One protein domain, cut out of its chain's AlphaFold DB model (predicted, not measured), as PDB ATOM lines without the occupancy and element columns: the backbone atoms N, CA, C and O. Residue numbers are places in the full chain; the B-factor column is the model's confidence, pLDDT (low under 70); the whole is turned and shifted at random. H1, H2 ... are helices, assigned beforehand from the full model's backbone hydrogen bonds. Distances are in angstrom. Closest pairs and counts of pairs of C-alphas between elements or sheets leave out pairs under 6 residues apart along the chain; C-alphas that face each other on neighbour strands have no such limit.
ATOM      1  N   CYS A   6       3.947  14.451 -20.859       89.31
ATOM      2  CA  CYS A   6       3.938  13.109 -21.445       89.31
ATOM      3  C   CYS A   6       4.470  12.058 -20.458       89.31
ATOM      4  O   CYS A   6       3.792  11.069 -20.182       89.31
ATOM      5  N   GLU A   7       5.630  12.316 -19.848       90.50
ATOM      6  CA  GLU A   7       6.235  11.416 -18.859       90.50
ATOM      7  C   GLU A   7       5.341  11.255 -17.627       90.50
ATOM      8  O   GLU A   7       5.140  10.139 -17.148       90.50
ATOM      9  N   LEU A   8       4.741  12.346 -17.138       92.12
ATOM     10  CA  LEU A   8       3.775  12.284 -16.039       92.12
ATOM     11  C   LEU A   8       2.581  11.399 -16.402       92.12
ATOM     12  O   LEU A   8       2.202  10.533 -15.614       92.12
ATOM     13  N   ASN A   9       2.013  11.561 -17.597       92.75
ATOM     14  CA  ASN A   9       0.902  10.729 -18.053       92.75
ATOM     15  C   ASN A   9       1.295   9.252 -18.186       92.75
ATOM     16  O   ASN A   9       0.511   8.391 -17.788       92.75
ATOM     17  N   GLN A  10       2.512   8.949 -18.642       94.81
ATOM     18  CA  GLN A  10       3.025   7.579 -18.692       94.81
ATOM     19  C   GLN A  10       3.121   6.958 -17.293       94.81
ATOM     20  O   GLN A  10       2.658   5.836 -17.087       94.81
ATOM     21  N   GLN A  11       3.648   7.690 -16.305       95.56
ATOM     22  CA  GLN A  11       3.716   7.201 -14.923       95.56
ATOM     23  C   GLN A  11       2.323   7.008 -14.317       95.56
ATOM     24  O   GLN A  11       2.063   6.011 -13.646       95.56
ATOM     25  N   ARG A  12       1.389   7.929 -14.574       95.75
ATOM     26  CA  ARG A  12      -0.003   7.786 -14.124       95.75
ATOM     27  C   ARG A  12      -0.664   6.559 -14.746       95.75
ATOM     28  O   ARG A  12      -1.357   5.832 -14.037       95.75
ATOM     29  N   GLN A  13      -0.425   6.309 -16.032       96.12
ATOM     30  CA  GLN A  13      -0.942   5.129 -16.717       96.12
ATOM     31  C   GLN A  13      -0.343   3.842 -16.151       96.12
ATOM     32  O   GLN A  13      -1.083   2.901 -15.892       96.12
ATOM     33  N   LEU A  14       0.961   3.822 -15.872       95.94
ATOM     34  CA  LEU A  14       1.613   2.705 -15.194       95.94
ATOM     35  C   LEU A  14       0.963   2.420 -13.833       95.94
ATOM     36  O   LEU A  14       0.582   1.283 -13.577       95.94
ATOM     37  N   ILE A  15       0.777   3.437 -12.984       96.00
ATOM     38  CA  ILE A  15       0.136   3.268 -11.667       96.00
ATOM     39  C   ILE A  15      -1.282   2.705 -11.816       96.00
ATOM     40  O   ILE A  15      -1.655   1.815 -11.054       96.00
ATOM     41  N   ARG A  16      -2.060   3.179 -12.799       95.06
ATOM     42  CA  ARG A  16      -3.403   2.647 -13.088       95.06
ATOM     43  C   ARG A  16      -3.355   1.177 -13.503       95.06
ATOM     44  O   ARG A  16      -4.108   0.380 -12.953       95.06
ATOM     45  N   THR A  17      -2.456   0.813 -14.418       94.44
ATOM     46  CA  THR A  17      -2.275  -0.576 -14.867       94.44
ATOM     47  C   THR A  17      -1.859  -1.484 -13.712       94.44
ATOM     48  O   THR A  17      -2.436  -2.552 -13.538       94.44
ATOM     49  N   LEU A  18      -0.913  -1.045 -12.876       93.88
ATOM     50  CA  LEU A  18      -0.477  -1.795 -11.696       93.88
ATOM     51  C   LEU A  18      -1.606  -1.957 -10.681       93.88
ATOM     52  O   LEU A  18      -1.806  -3.050 -10.167       93.88
ATOM     53  N   ALA A  19      -2.371  -0.896 -10.412       92.44
ATOM     54  CA  ALA A  19      -3.515  -0.967  -9.510       92.44
ATOM     55  C   ALA A  19      -4.586  -1.943 -10.017       92.44
ATOM     56  O   ALA A  19      -5.144  -2.685  -9.215       92.44
ATOM     57  N   ALA A  20      -4.827  -1.986 -11.330       89.44
ATOM     58  CA  ALA A  20      -5.754  -2.930 -11.950       89.44
ATOM     59  C   ALA A  20      -5.259  -4.388 -11.898       89.44
ATOM     60  O   ALA A  20      -6.069  -5.303 -11.814       89.44
ATOM     61  N   GLN A  21      -3.942  -4.615 -11.930       87.69
ATOM     62  CA  GLN A  21      -3.334  -5.948 -11.817       87.69
ATOM     63  C   GLN A  21      -3.151  -6.407 -10.363       87.69
ATOM     64  O   GLN A  21      -3.007  -7.596 -10.108       87.69
ATOM     65  N   ALA A  22      -3.163  -5.478  -9.405       82.38
ATOM     66  CA  ALA A  22      -2.926  -5.743  -7.988       82.38
ATOM     67  C   ALA A  22      -4.159  -6.276  -7.230       82.38
ATOM     68  O   ALA A  22      -4.188  -6.234  -5.999       82.38
ATOM     69  N   VAL A  23      -5.181  -6.766  -7.938       72.50
ATOM     70  CA  VAL A  23      -6.352  -7.385  -7.312       72.50
ATOM     71  C   VAL A  23      -5.897  -8.704  -6.676       72.50
ATOM     72  O   VAL A  23      -5.463  -9.612  -7.376       72.50
ATOM     73  N   SER A  24      -5.969  -8.790  -5.345       72.69
ATOM     74  CA  SER A  24      -5.652 -10.002  -4.568       72.69
ATOM     75  C   SER A  24      -4.178 -10.443  -4.565       72.69
ATOM     76  O   SER A  24      -3.886 -11.638  -4.559       72.69
ATOM     77  N   ILE A  25      -3.238  -9.496  -4.515       84.00
ATOM     78  CA  ILE A  25      -1.813  -9.811  -4.305       84.00
ATOM     79  C   ILE A  25      -1.509 -10.189  -2.846       84.00
ATOM     80  O   ILE A  25      -2.107  -9.648  -1.914       84.00
ATOM     81  N   SER A  26      -0.551 -11.096  -2.639       87.50
ATOM     82  CA  SER A  26      -0.083 -11.480  -1.302       87.50
ATOM     83  C   SER A  26       0.706 -10.346  -0.624       87.50
ATOM     84  O   SER A  26       1.233  -9.461  -1.310       87.50
ATOM     85  N   PRO A  27       0.852 -10.355   0.715       86.50
ATOM     86  CA  PRO A  27       1.688  -9.385   1.427       86.50
ATOM     87  C   PRO A  27       3.134  -9.325   0.909       86.50
ATOM     88  O   PRO A  27       3.718  -8.244   0.816       86.50
ATOM     89  N   GLU A  28       3.708 -10.465   0.524       90.25
ATOM     90  CA  GLU A  28       5.062 -10.569  -0.026       90.25
ATOM     91  C   GLU A  28       5.150  -9.920  -1.411       90.25
ATOM     92  O   GLU A  28       6.085  -9.168  -1.687       90.25
ATOM     93  N   GLN A  29       4.151 -10.151  -2.266       89.31
ATOM     94  CA  GLN A  29       4.050  -9.508  -3.578       89.31
ATOM     95  C   GLN A  29       3.849  -7.993  -3.441       89.31
ATOM     96  O   GLN A  29       4.482  -7.216  -4.158       89.31
ATOM     97  N   GLU A  30       3.030  -7.541  -2.485       89.56
ATOM     98  CA  GLU A  30       2.882  -6.113  -2.190       89.56
ATOM     99  C   GLU A  30       4.220  -5.503  -1.750       89.56
ATOM    100  O   GLU A  30       4.583  -4.414  -2.201       89.56
ATOM    101  N   GLN A  31       4.980  -6.204  -0.908       92.06
ATOM    102  CA  GLN A  31       6.294  -5.750  -0.463       92.06
ATOM    103  C   GLN A  31       7.291  -5.644  -1.626       92.06
ATOM    104  O   GLN A  31       8.022  -4.656  -1.716       92.06
ATOM    105  N   GLN A  32       7.285  -6.605  -2.551       93.25
ATOM    106  CA  GLN A  32       8.103  -6.549  -3.766       93.25
ATOM    107  C   GLN A  32       7.739  -5.342  -4.638       93.25
ATOM    108  O   GLN A  32       8.623  -4.598  -5.058       93.25
ATOM    109  N   LEU A  33       6.443  -5.082  -4.847       93.25
ATOM    110  CA  LEU A  33       5.980  -3.912  -5.598       93.25
ATOM    111  C   LEU A  33       6.361  -2.595  -4.912       93.25
ATOM    112  O   LEU A  33       6.711  -1.626  -5.588       93.25
ATOM    113  N   ARG A  34       6.321  -2.540  -3.577       93.56
ATOM    114  CA  ARG A  34       6.760  -1.366  -2.807       93.56
ATOM    115  C   ARG A  34       8.229  -1.063  -3.032       93.56
ATOM    116  O   ARG A  34       8.564   0.106  -3.197       93.56
ATOM    117  N   GLU A  35       9.071  -2.088  -3.063       94.12
ATOM    118  CA  GLU A  35      10.500  -1.922  -3.317       94.12
ATOM    119  C   GLU A  35      10.762  -1.533  -4.777       94.12
ATOM    120  O   GLU A  35      11.445  -0.541  -5.042       94.12
ATOM    121  N   GLN A  36      10.141  -2.242  -5.725       95.38
ATOM    122  CA  GLN A  36      10.284  -1.997  -7.160       95.38
ATOM    123  C   GLN A  36       9.840  -0.582  -7.557       95.38
ATOM    124  O   GLN A  36      10.515   0.092  -8.332       95.38
ATOM    125  N   TYR A  37       8.725  -0.103  -6.999       95.12
ATOM    126  CA  TYR A  37       8.129   1.191  -7.339       95.12
ATOM    127  C   TYR A  37       8.326   2.253  -6.247       95.12
ATOM    128  O   TYR A  37       7.608   3.259  -6.218       95.12
ATOM    129  N   LYS A  38       9.336   2.100  -5.376       95.12
ATOM    130  CA  LYS A  38       9.623   3.063  -4.297       95.12
ATOM    131  C   LYS A  38       9.861   4.484  -4.805       95.12
ATOM    132  O   LYS A  38       9.469   5.436  -4.138       95.12
ATOM    133  N   MET A  39      10.410   4.639  -6.013       94.94
ATOM    134  CA  MET A  39      10.664   5.943  -6.649       94.94
ATOM    135  C   MET A  39       9.385   6.744  -6.947       94.94
ATOM    136  O   MET A  39       9.449   7.965  -7.092       94.94
ATOM    137  N   LEU A  40       8.224   6.080  -7.007       95.50
ATOM    138  CA  LEU A  40       6.913   6.717  -7.167       95.50
ATOM    139  C   LEU A  40       6.299   7.151  -5.824       95.50
ATOM    140  O   LEU A  40       5.257   7.804  -5.798       95.50
ATOM    141  N   THR A  41       6.936   6.845  -4.693       95.75
ATOM    142  CA  THR A  41       6.508   7.334  -3.374       95.75
ATOM    143  C   THR A  41       6.939   8.786  -3.139       95.75
ATOM    144  O   THR A  41       7.828   9.321  -3.802       95.75
ATOM    145  N   LEU A  42       6.336   9.435  -2.140       94.12
ATOM    146  CA  LEU A  42       6.583  10.848  -1.819       94.12
ATOM    147  C   LEU A  42       7.994  11.142  -1.285       94.12
ATOM    148  O   LEU A  42       8.351  12.310  -1.136       94.12
ATOM    149  N   SER A  43       8.797  10.114  -1.006       92.88
ATOM    150  CA  SER A  43      10.191  10.269  -0.583       92.88
ATOM    151  C   SER A  43      11.098  10.753  -1.717       92.88
ATOM    152  O   SER A  43      12.142  11.343  -1.453       92.88
ATOM    153  N   TYR A  44      10.690  10.563  -2.975       93.81
ATOM    154  CA  TYR A  44      11.507  10.860  -4.150       93.81
ATOM    155  C   TYR A  44      10.894  11.969  -5.007       93.81
ATOM    156  O   TYR A  44       9.677  12.155  -5.051       93.81
ATOM    157  N   GLY A  45      11.746  12.709  -5.725       93.12
ATOM    158  CA  GLY A  45      11.312  13.810  -6.593       93.12
ATOM    159  C   GLY A  45      10.328  13.369  -7.682       93.12
ATOM    160  O   GLY A  45       9.335  14.054  -7.912       93.12
ATOM    161  N   LEU A  46      10.561  12.193  -8.281       92.62
ATOM    162  CA  LEU A  46       9.665  11.583  -9.269       92.62
ATOM    163  C   LEU A  46       8.266  11.353  -8.682       92.62
ATOM    164  O   LEU A  46       7.284  11.870  -9.208       92.62
ATOM    165  N   GLY A  47       8.170  10.652  -7.551       94.56
ATOM    166  CA  GLY A  47       6.894  10.401  -6.886       94.56
ATOM    167  C   GLY A  47       6.176  11.668  -6.423       94.56
ATOM    168  O   GLY A  47       4.956  11.741  -6.543       94.56
ATOM    169  N   LYS A  48       6.901  12.703  -5.971       95.38
ATOM    170  CA  LYS A  48       6.307  14.016  -5.651       95.38
ATOM    171  C   LYS A  48       5.697  14.688  -6.882       95.38
ATOM    172  O   LYS A  48       4.593  15.216  -6.786       95.38
ATOM    173  N   ALA A  49       6.389  14.655  -8.019       94.94
ATOM    174  CA  ALA A  49       5.899  15.239  -9.266       94.94
ATOM    175  C   ALA A  49       4.673  14.481  -9.808       94.94
ATOM    176  O   ALA A  49       3.668  15.101 -10.151       94.94
ATOM    177  N   VAL A  50       4.707  13.143  -9.795       95.75
ATOM    178  CA  VAL A  50       3.559  12.303 -10.174       95.75
ATOM    179  C   VAL A  50       2.377  12.545  -9.234       95.75
ATOM    180  O   VAL A  50       1.267  12.780  -9.701       95.75
ATOM    181  N   TYR A  51       2.595  12.581  -7.920       96.19
ATOM    182  CA  TYR A  51       1.558  12.918  -6.942       96.19
ATOM    183  C   TYR A  51       0.936  14.302  -7.179       96.19
ATOM    184  O   TYR A  51      -0.287  14.441  -7.128       96.19
ATOM    185  N   ALA A  52       1.758  15.322  -7.438       95.81
ATOM    186  CA  ALA A  52       1.292  16.688  -7.672       95.81
ATOM    187  C   ALA A  52       0.444  16.810  -8.947       95.81
ATOM    188  O   ALA A  52      -0.416  17.683  -9.018       95.81
ATOM    189  N   SER A  53       0.641  15.915  -9.920       95.94
ATOM    190  CA  SER A  53      -0.157  15.874 -11.150       95.94
ATOM    191  C   SER A  53      -1.595  15.375 -10.956       95.94
ATOM    192  O   SER A  53      -2.415  15.547 -11.855       95.94
ATOM    193  N   TYR A  54      -1.920  14.766  -9.809       97.19
ATOM    194  CA  TYR A  54      -3.287  14.357  -9.490       97.19
ATOM    195  C   TYR A  54      -4.081  15.490  -8.833       97.19
ATOM    196  O   TYR A  54      -3.670  16.080  -7.819       97.19
ATOM    197  N   SER A  55      -5.287  15.711  -9.349       97.25
ATOM    198  CA  SER A  55      -6.321  16.482  -8.665       97.25
ATOM    199  C   SER A  55      -6.895  15.713  -7.467       97.25
ATOM    200  O   SER A  55      -6.742  14.496  -7.336       97.25
ATOM    201  N   ASN A  56      -7.579  16.431  -6.570       96.12
ATOM    202  CA  ASN A  56      -8.289  15.795  -5.456       96.12
ATOM    203  C   ASN A  56      -9.364  14.829  -5.966       96.12
ATOM    204  O   ASN A  56      -9.453  13.712  -5.476       96.12
ATOM    205  N   GLU A  57     -10.139  15.256  -6.963       96.00
ATOM    206  CA  GLU A  57     -11.233  14.480  -7.547       96.00
ATOM    207  C   GLU A  57     -10.737  13.176  -8.180       96.00
ATOM    208  O   GLU A  57     -11.313  12.127  -7.924       96.00
ATOM    209  N   GLU A  58      -9.610  13.192  -8.897       96.62
ATOM    210  CA  GLU A  58      -9.025  11.967  -9.461       96.62
ATOM    211  C   GLU A  58      -8.533  10.984  -8.392       96.62
ATOM    212  O   GLU A  58      -8.546   9.776  -8.610       96.62
ATOM    213  N   LEU A  59      -8.079  11.468  -7.230       97.56
ATOM    214  CA  LEU A  59      -7.736  10.581  -6.117       97.56
ATOM    215  C   LEU A  59      -9.004  10.020  -5.459       97.56
ATOM    216  O   LEU A  59      -9.070   8.828  -5.170       97.56
ATOM    217  N   LEU A  60     -10.030  10.845  -5.250       95.38
ATOM    218  CA  LEU A  60     -11.308  10.402  -4.682       95.38
ATOM    219  C   LEU A  60     -12.063   9.455  -5.624       95.38
ATOM    220  O   LEU A  60     -12.725   8.525  -5.161       95.38
ATOM    221  N   SER A  61     -11.922   9.622  -6.941       94.69
ATOM    222  CA  SER A  61     -12.484   8.705  -7.928       94.69
ATOM    223  C   SER A  61     -11.855   7.320  -7.842       94.69
ATOM    224  O   SER A  61     -12.565   6.356  -8.088       94.69
ATOM    225  N   VAL A  62     -10.581   7.191  -7.437       95.44
ATOM    226  CA  VAL A  62      -9.972   5.873  -7.168       95.44
ATOM    227  C   VAL A  62     -10.744   5.160  -6.072       95.44
ATOM    228  O   VAL A  62     -11.116   4.009  -6.259       95.44
ATOM    229  N   LEU A  63     -11.051   5.845  -4.963       92.38
ATOM    230  CA  LEU A  63     -11.869   5.250  -3.909       92.38
ATOM    231  C   LEU A  63     -13.218   4.806  -4.474       92.38
ATOM    232  O   LEU A  63     -13.578   3.650  -4.284       92.38
ATOM    233  N   ARG A  64     -13.938   5.681  -5.198       88.69
ATOM    234  CA  ARG A  64     -15.265   5.371  -5.780       88.69
ATOM    235  C   ARG A  64     -15.233   4.204  -6.753       88.69
ATOM    236  O   ARG A  64     -16.109   3.351  -6.689       88.69
ATOM    237  N   GLN A  65     -14.216   4.142  -7.602       89.50
ATOM    238  CA  GLN A  65     -14.011   3.038  -8.533       89.50
ATOM    239  C   GLN A  65     -13.719   1.741  -7.785       89.50
ATOM    240  O   GLN A  65     -14.346   0.733  -8.085       89.50
ATOM    241  N   THR A  66     -12.847   1.767  -6.771       89.62
ATOM    242  CA  THR A  66     -12.589   0.585  -5.943       89.62
ATOM    243  C   THR A  66     -13.854   0.141  -5.215       89.62
ATOM    244  O   THR A  66     -14.182  -1.034  -5.266       89.62
ATOM    245  N   ALA A  67     -14.614   1.062  -4.619       83.19
ATOM    246  CA  ALA A  67     -15.879   0.741  -3.959       83.19
ATOM    247  C   ALA A  67     -16.902   0.124  -4.920       83.19
ATOM    248  O   ALA A  67     -17.580  -0.830  -4.557       83.19
ATOM    249  N   ALA A  68     -16.992   0.635  -6.153       76.44
ATOM    250  CA  ALA A  68     -17.851   0.075  -7.194       76.44
ATOM    251  C   ALA A  68     -17.383  -1.317  -7.656       76.44
ATOM    252  O   ALA A  68     -18.213  -2.154  -7.994       76.44
ATOM    253  N   GLN A  69     -16.072  -1.573  -7.655       82.44
ATOM    254  CA  GLN A  69     -15.491  -2.871  -8.015       82.44
ATOM    255  C   GLN A  69     -15.700  -3.933  -6.928       82.44
ATOM    256  O   GLN A  69     -16.031  -5.067  -7.257       82.44
ATOM    257  N   ILE A  70     -15.503  -3.583  -5.651       79.06
ATOM    258  CA  ILE A  70     -15.577  -4.533  -4.521       79.06
ATOM    259  C   ILE A  70     -16.949  -4.554  -3.830       79.06
ATOM    260  O   ILE A  70     -17.217  -5.419  -3.003       79.06
ATOM    261  N   GLY A  71     -17.825  -3.601  -4.151       64.81
ATOM    262  CA  GLY A  71     -19.192  -3.526  -3.634       64.81
ATOM    263  C   GLY A  71     -19.343  -2.962  -2.212       64.81
ATOM    264  O   GLY A  71     -20.438  -3.033  -1.663       64.81
ATOM    265  N   HIS A  72     -18.296  -2.395  -1.596       67.50
ATOM    266  CA  HIS A  72     -18.362  -1.755  -0.270       67.50
ATOM    267  C   HIS A  72     -17.328  -0.631  -0.097       67.50
ATOM    268  O   HIS A  72     -16.474  -0.409  -0.951       67.50
ATOM    269  N   SER A  73     -17.394   0.102   1.024       75.69
ATOM    270  CA  SER A  73     -16.397   1.132   1.349       75.69
ATOM    271  C   SER A  73     -15.009   0.484   1.501       75.69
ATOM    272  O   SER A  73     -14.871  -0.399   2.354       75.69
ATOM    273  N   PRO A  74     -13.992   0.878   0.708       84.88
ATOM    274  CA  PRO A  74     -12.707   0.194   0.715       84.88
ATOM    275  C   PRO A  74     -11.984   0.351   2.049       84.88
ATOM    276  O   PRO A  74     -11.769   1.461   2.554       84.88
ATOM    277  N   ALA A  75     -11.539  -0.765   2.611       84.75
ATOM    278  CA  ALA A  75     -10.514  -0.792   3.632       84.75
ATOM    279  C   ALA A  75      -9.169  -0.361   3.030       84.75
ATOM    280  O   ALA A  75      -8.943  -0.414   1.822       84.75
ATOM    281  N   GLN A  76      -8.232   0.059   3.889       89.19
ATOM    282  CA  GLN A  76      -6.924   0.515   3.415       89.19
ATOM    283  C   GLN A  76      -6.251  -0.535   2.538       89.19
ATOM    284  O   GLN A  76      -5.803  -0.189   1.463       89.19
ATOM    285  N   HIS A  77      -6.180  -1.794   2.967       88.38
ATOM    286  CA  HIS A  77      -5.427  -2.835   2.263       88.38
ATOM    287  C   HIS A  77      -6.016  -3.247   0.903       88.38
ATOM    288  O   HIS A  77      -5.312  -3.865   0.120       88.38
ATOM    289  N   GLU A  78      -7.250  -2.850   0.595       88.56
ATOM    290  CA  GLU A  78      -7.938  -3.171  -0.665       88.56
ATOM    291  C   GLU A  78      -7.633  -2.160  -1.776       88.56
ATOM    292  O   GLU A  78      -8.046  -2.325  -2.920       88.56
ATOM    293  N   VAL A  79      -6.898  -1.095  -1.447       93.00
ATOM    294  CA  VAL A  79      -6.487  -0.066  -2.400       93.00
ATOM    295  C   VAL A  79      -4.991  -0.166  -2.665       93.00
ATOM    296  O   VAL A  79      -4.167  -0.296  -1.754       93.00
ATOM    297  N   PHE A  80      -4.618  -0.039  -3.936       95.31
ATOM    298  CA  PHE A  80      -3.224  -0.105  -4.359       95.31
ATOM    299  C   PHE A  80      -2.327   0.886  -3.599       95.31
ATOM    300  O   PHE A  80      -2.709   2.023  -3.299       95.31
ATOM    301  N   PHE A  81      -1.105   0.461  -3.260       95.12
ATOM    302  CA  PHE A  81      -0.341   1.118  -2.202       95.12
ATOM    303  C   PHE A  81       0.041   2.571  -2.467       95.12
ATOM    304  O   PHE A  81       0.018   3.377  -1.533       95.12
ATOM    305  N   LEU A  82       0.331   2.922  -3.719       96.62
ATOM    306  CA  LEU A  82       0.635   4.301  -4.091       96.62
ATOM    307  C   LEU A  82      -0.577   5.210  -3.884       96.62
ATOM    308  O   LEU A  82      -0.439   6.278  -3.288       96.62
ATOM    309  N   TYR A  83      -1.779   4.758  -4.254       97.19
ATOM    310  CA  TYR A  83      -2.999   5.522  -3.998       97.19
ATOM    311  C   TYR A  83      -3.271   5.679  -2.502       97.19
ATOM    312  O   TYR A  83      -3.625   6.776  -2.081       97.19
ATOM    313  N   ARG A  84      -3.002   4.664  -1.664       95.38
ATOM    314  CA  ARG A  84      -3.086   4.811  -0.194       95.38
ATOM    315  C   ARG A  84      -2.178   5.924   0.320       95.38
ATOM    316  O   ARG A  84      -2.604   6.733   1.142       95.38
ATOM    317  N   ILE A  85      -0.933   5.969  -0.159       96.00
ATOM    318  CA  ILE A  85       0.043   6.999   0.215       96.00
ATOM    319  C   ILE A  85      -0.460   8.378  -0.221       96.00
ATOM    320  O   ILE A  85      -0.472   9.302   0.589       96.00
ATOM    321  N   TYR A  86      -0.927   8.516  -1.462       97.94
ATOM    322  CA  TYR A  86      -1.391   9.793  -2.010       97.94
ATOM    323  C   TYR A  86      -2.678  10.289  -1.346       97.94
ATOM    324  O   TYR A  86      -2.765  11.459  -0.975       97.94
ATOM    325  N   LEU A  87      -3.650   9.404  -1.122       96.88
ATOM    326  CA  LEU A  87      -4.895   9.706  -0.416       96.88
ATOM    327  C   LEU A  87      -4.619  10.142   1.023       96.88
ATOM    328  O   LEU A  87      -5.157  11.150   1.477       96.88
ATOM    329  N   LYS A  88      -3.729   9.441   1.736       94.81
ATOM    330  CA  LYS A  88      -3.327   9.834   3.096       94.81
ATOM    331  C   LYS A  88      -2.533  11.135   3.101       94.81
ATOM    332  O   LYS A  88      -2.718  11.929   4.012       94.81
ATOM    333  N   ALA A  89      -1.710  11.404   2.092       95.44
ATOM    334  CA  ALA A  89      -1.014  12.682   1.984       95.44
ATOM    335  C   ALA A  89      -1.976  13.852   1.717       95.44
ATOM    336  O   ALA A  89      -1.808  14.921   2.303       95.44
ATOM    337  N   ARG A  90      -3.009  13.652   0.886       96.81
ATOM    338  CA  ARG A  90      -3.957  14.708   0.498       96.81
ATOM    339  C   ARG A  90      -5.050  14.951   1.540       96.81
ATOM    340  O   ARG A  90      -5.314  16.091   1.908       96.81
ATOM    341  N   PHE A  91      -5.654  13.881   2.050       92.38
ATOM    342  CA  PHE A  91      -6.807  13.925   2.959       92.38
ATOM    343  C   PHE A  91      -6.432  13.642   4.420       92.38
ATOM    344  O   PHE A  91      -7.292  13.631   5.303       92.38
ATOM    345  N   ARG A  92      -5.131  13.469   4.694       85.44
ATOM    346  CA  ARG A  92      -4.505  13.212   6.005       85.44
ATOM    347  C   ARG A  92      -4.809  11.830   6.592       85.44
ATOM    348  O   ARG A  92      -3.897  11.162   7.073       85.44
ATOM    349  N   THR A  93      -6.064  11.378   6.569       84.62
ATOM    350  CA  THR A  93      -6.483  10.078   7.123       84.62
ATOM    351  C   THR A  93      -7.410   9.313   6.182       84.62
ATOM    352  O   THR A  93      -8.114   9.903   5.367       84.62
ATOM    353  N   TRP A  94      -7.441   7.982   6.321       85.69
ATOM    354  CA  TRP A  94      -8.289   7.111   5.497       85.69
ATOM    355  C   TRP A  94      -9.791   7.416   5.619       85.69
ATOM    356  O   TRP A  94     -10.422   7.623   4.586       85.69
ATOM    357  N   PRO A  95     -10.373   7.575   6.831       81.31
ATOM    358  CA  PRO A  95     -11.791   7.923   6.945       81.31
ATOM    359  C   PRO A  95     -12.136   9.277   6.312       81.31
ATOM    360  O   PRO A  95     -13.225   9.441   5.778       81.31
ATOM    361  N   LYS A  96     -11.206  10.244   6.327       80.69
ATOM    362  CA  LYS A  96     -11.407  11.544   5.667       80.69
ATOM    363  C   LYS A  96     -11.407  11.425   4.149       80.69
ATOM    364  O   LYS A  96     -12.153  12.141   3.496       80.69
ATOM    365  N   ALA A  97     -10.585  10.531   3.608       89.88
ATOM    366  CA  ALA A  97     -10.575  10.247   2.184       89.88
ATOM    367  C   ALA A  97     -11.889   9.578   1.739       89.88
ATOM    368  O   ALA A  97     -12.488  10.024   0.768       89.88
ATOM    369  N   LEU A  98     -12.377   8.580   2.486       84.94
ATOM    370  CA  LEU A  98     -13.666   7.924   2.215       84.94
ATOM    371  C   LEU A  98     -14.839   8.905   2.302       84.94
ATOM    372  O   LEU A  98     -15.665   8.956   1.394       84.94
ATOM    373  N   TYR A  99     -14.859   9.749   3.336       77.62
ATOM    374  CA  TYR A  99     -15.877  10.787   3.458       77.62
ATOM    375  C   TYR A  99     -15.840  11.780   2.289       77.62
ATOM    376  O   TYR A  99     -16.864  12.026   1.659       77.62
ATOM    377  N   ALA A 100     -14.660  12.307   1.950       81.69
ATOM    378  CA  ALA A 100     -14.509  13.218   0.817       81.69
ATOM    379  C   ALA A 100     -14.916  12.565  -0.519       81.69
ATOM    380  O   ALA A 100     -15.340  13.266  -1.431       81.69
ATOM    381  N   ALA A 101     -14.841  11.234  -0.624       84.69
ATOM    382  CA  ALA A 101     -15.284  10.470  -1.788       84.69
ATOM    383  C   ALA A 101     -16.807  10.237  -1.832       84.69
ATOM    384  O   ALA A 101     -17.282   9.503  -2.699       84.69
ATOM    385  N   GLY A 102     -17.576  10.823  -0.907       75.44
ATOM    386  CA  GLY A 102     -19.021  10.614  -0.796       75.44
ATOM    387  C   GLY A 102     -19.395   9.239  -0.244       75.44
ATOM    388  O   GLY A 102     -20.558   8.850  -0.293       75.44
TER     389      GLY A 102
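AT A GLANCE: This is residues 6 to 102 of the 183 residues of an uncharacterized protein of Butyricicoccus pullicaecorum (UniProt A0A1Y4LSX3). Five helices are set round H5, which lies nearest the middle: H4 and H6 pack on it from one side, while H1, H2 and H3 form a looser frame on the other, H1 and H3 meeting crosswise. The printed part has 97 residues with six named helices, H1 to H6 in chain order, and no named strand, an all helix class. It is compact, with a radius of gyration of the C-alphas of 12.7 A, and rounded, spanning 31 by 29 by 22 A.

IN THESE COORDINATES: Find C-alpha 6 at (3.938, 13.109, -21.445); from there H1 runs through residues 6 to 21, 22.6 A long. Next come H2, residues 27 to 36, 14.2 A, and H3, residues 45 to 52, 10.5 A. Look for C-alpha 56 at (-8.289, 15.795, -5.456), where H4, residues 56 to 70, begins its 21.6 A. H5 holds residues 81 to 91, 15.2 A, and H6, residues 94 to 100, 9.9 A, ends at C-alpha 100, (-14.509, 13.218, 0.817).

HOW THE PARTS SIT: H1 touches H3 with residues 8 to 12 alone, about perpendicular at 80 degrees; their closest C-alphas, of Leu 8 and Val 50, are 5.9 A apart. H2 touches no helix but is near H5, with the closest C-alphas, Arg 34 and Phe 81, at 7.5 A. H4 touches H5 at a steep tilt of 50 degrees, opposite ways, closest at C-alphas 59 and 87, 6.4 A. H4 touches H6 about perpendicular at 75 degrees, closest at C-alphas 60 and 97, 6.9 A. H5 and H6 touch only at the corner by their link, closest at C-alphas 91 and 97, 5.3 A. H1 and H4 are apart. Every O i to N i+4 pair is within hydrogen-bond range in H1, H2, H3, H5 and H6; in H4 it is 10 of 11.

THE WHOLE: The farthest C-alphas, of Gly 45 and Gly 71, are 35.2 A apart. The printed part has no cut and no long link. Mean pLDDT of the printed part is 90.4; look for values under 70 at residues 71 to 72.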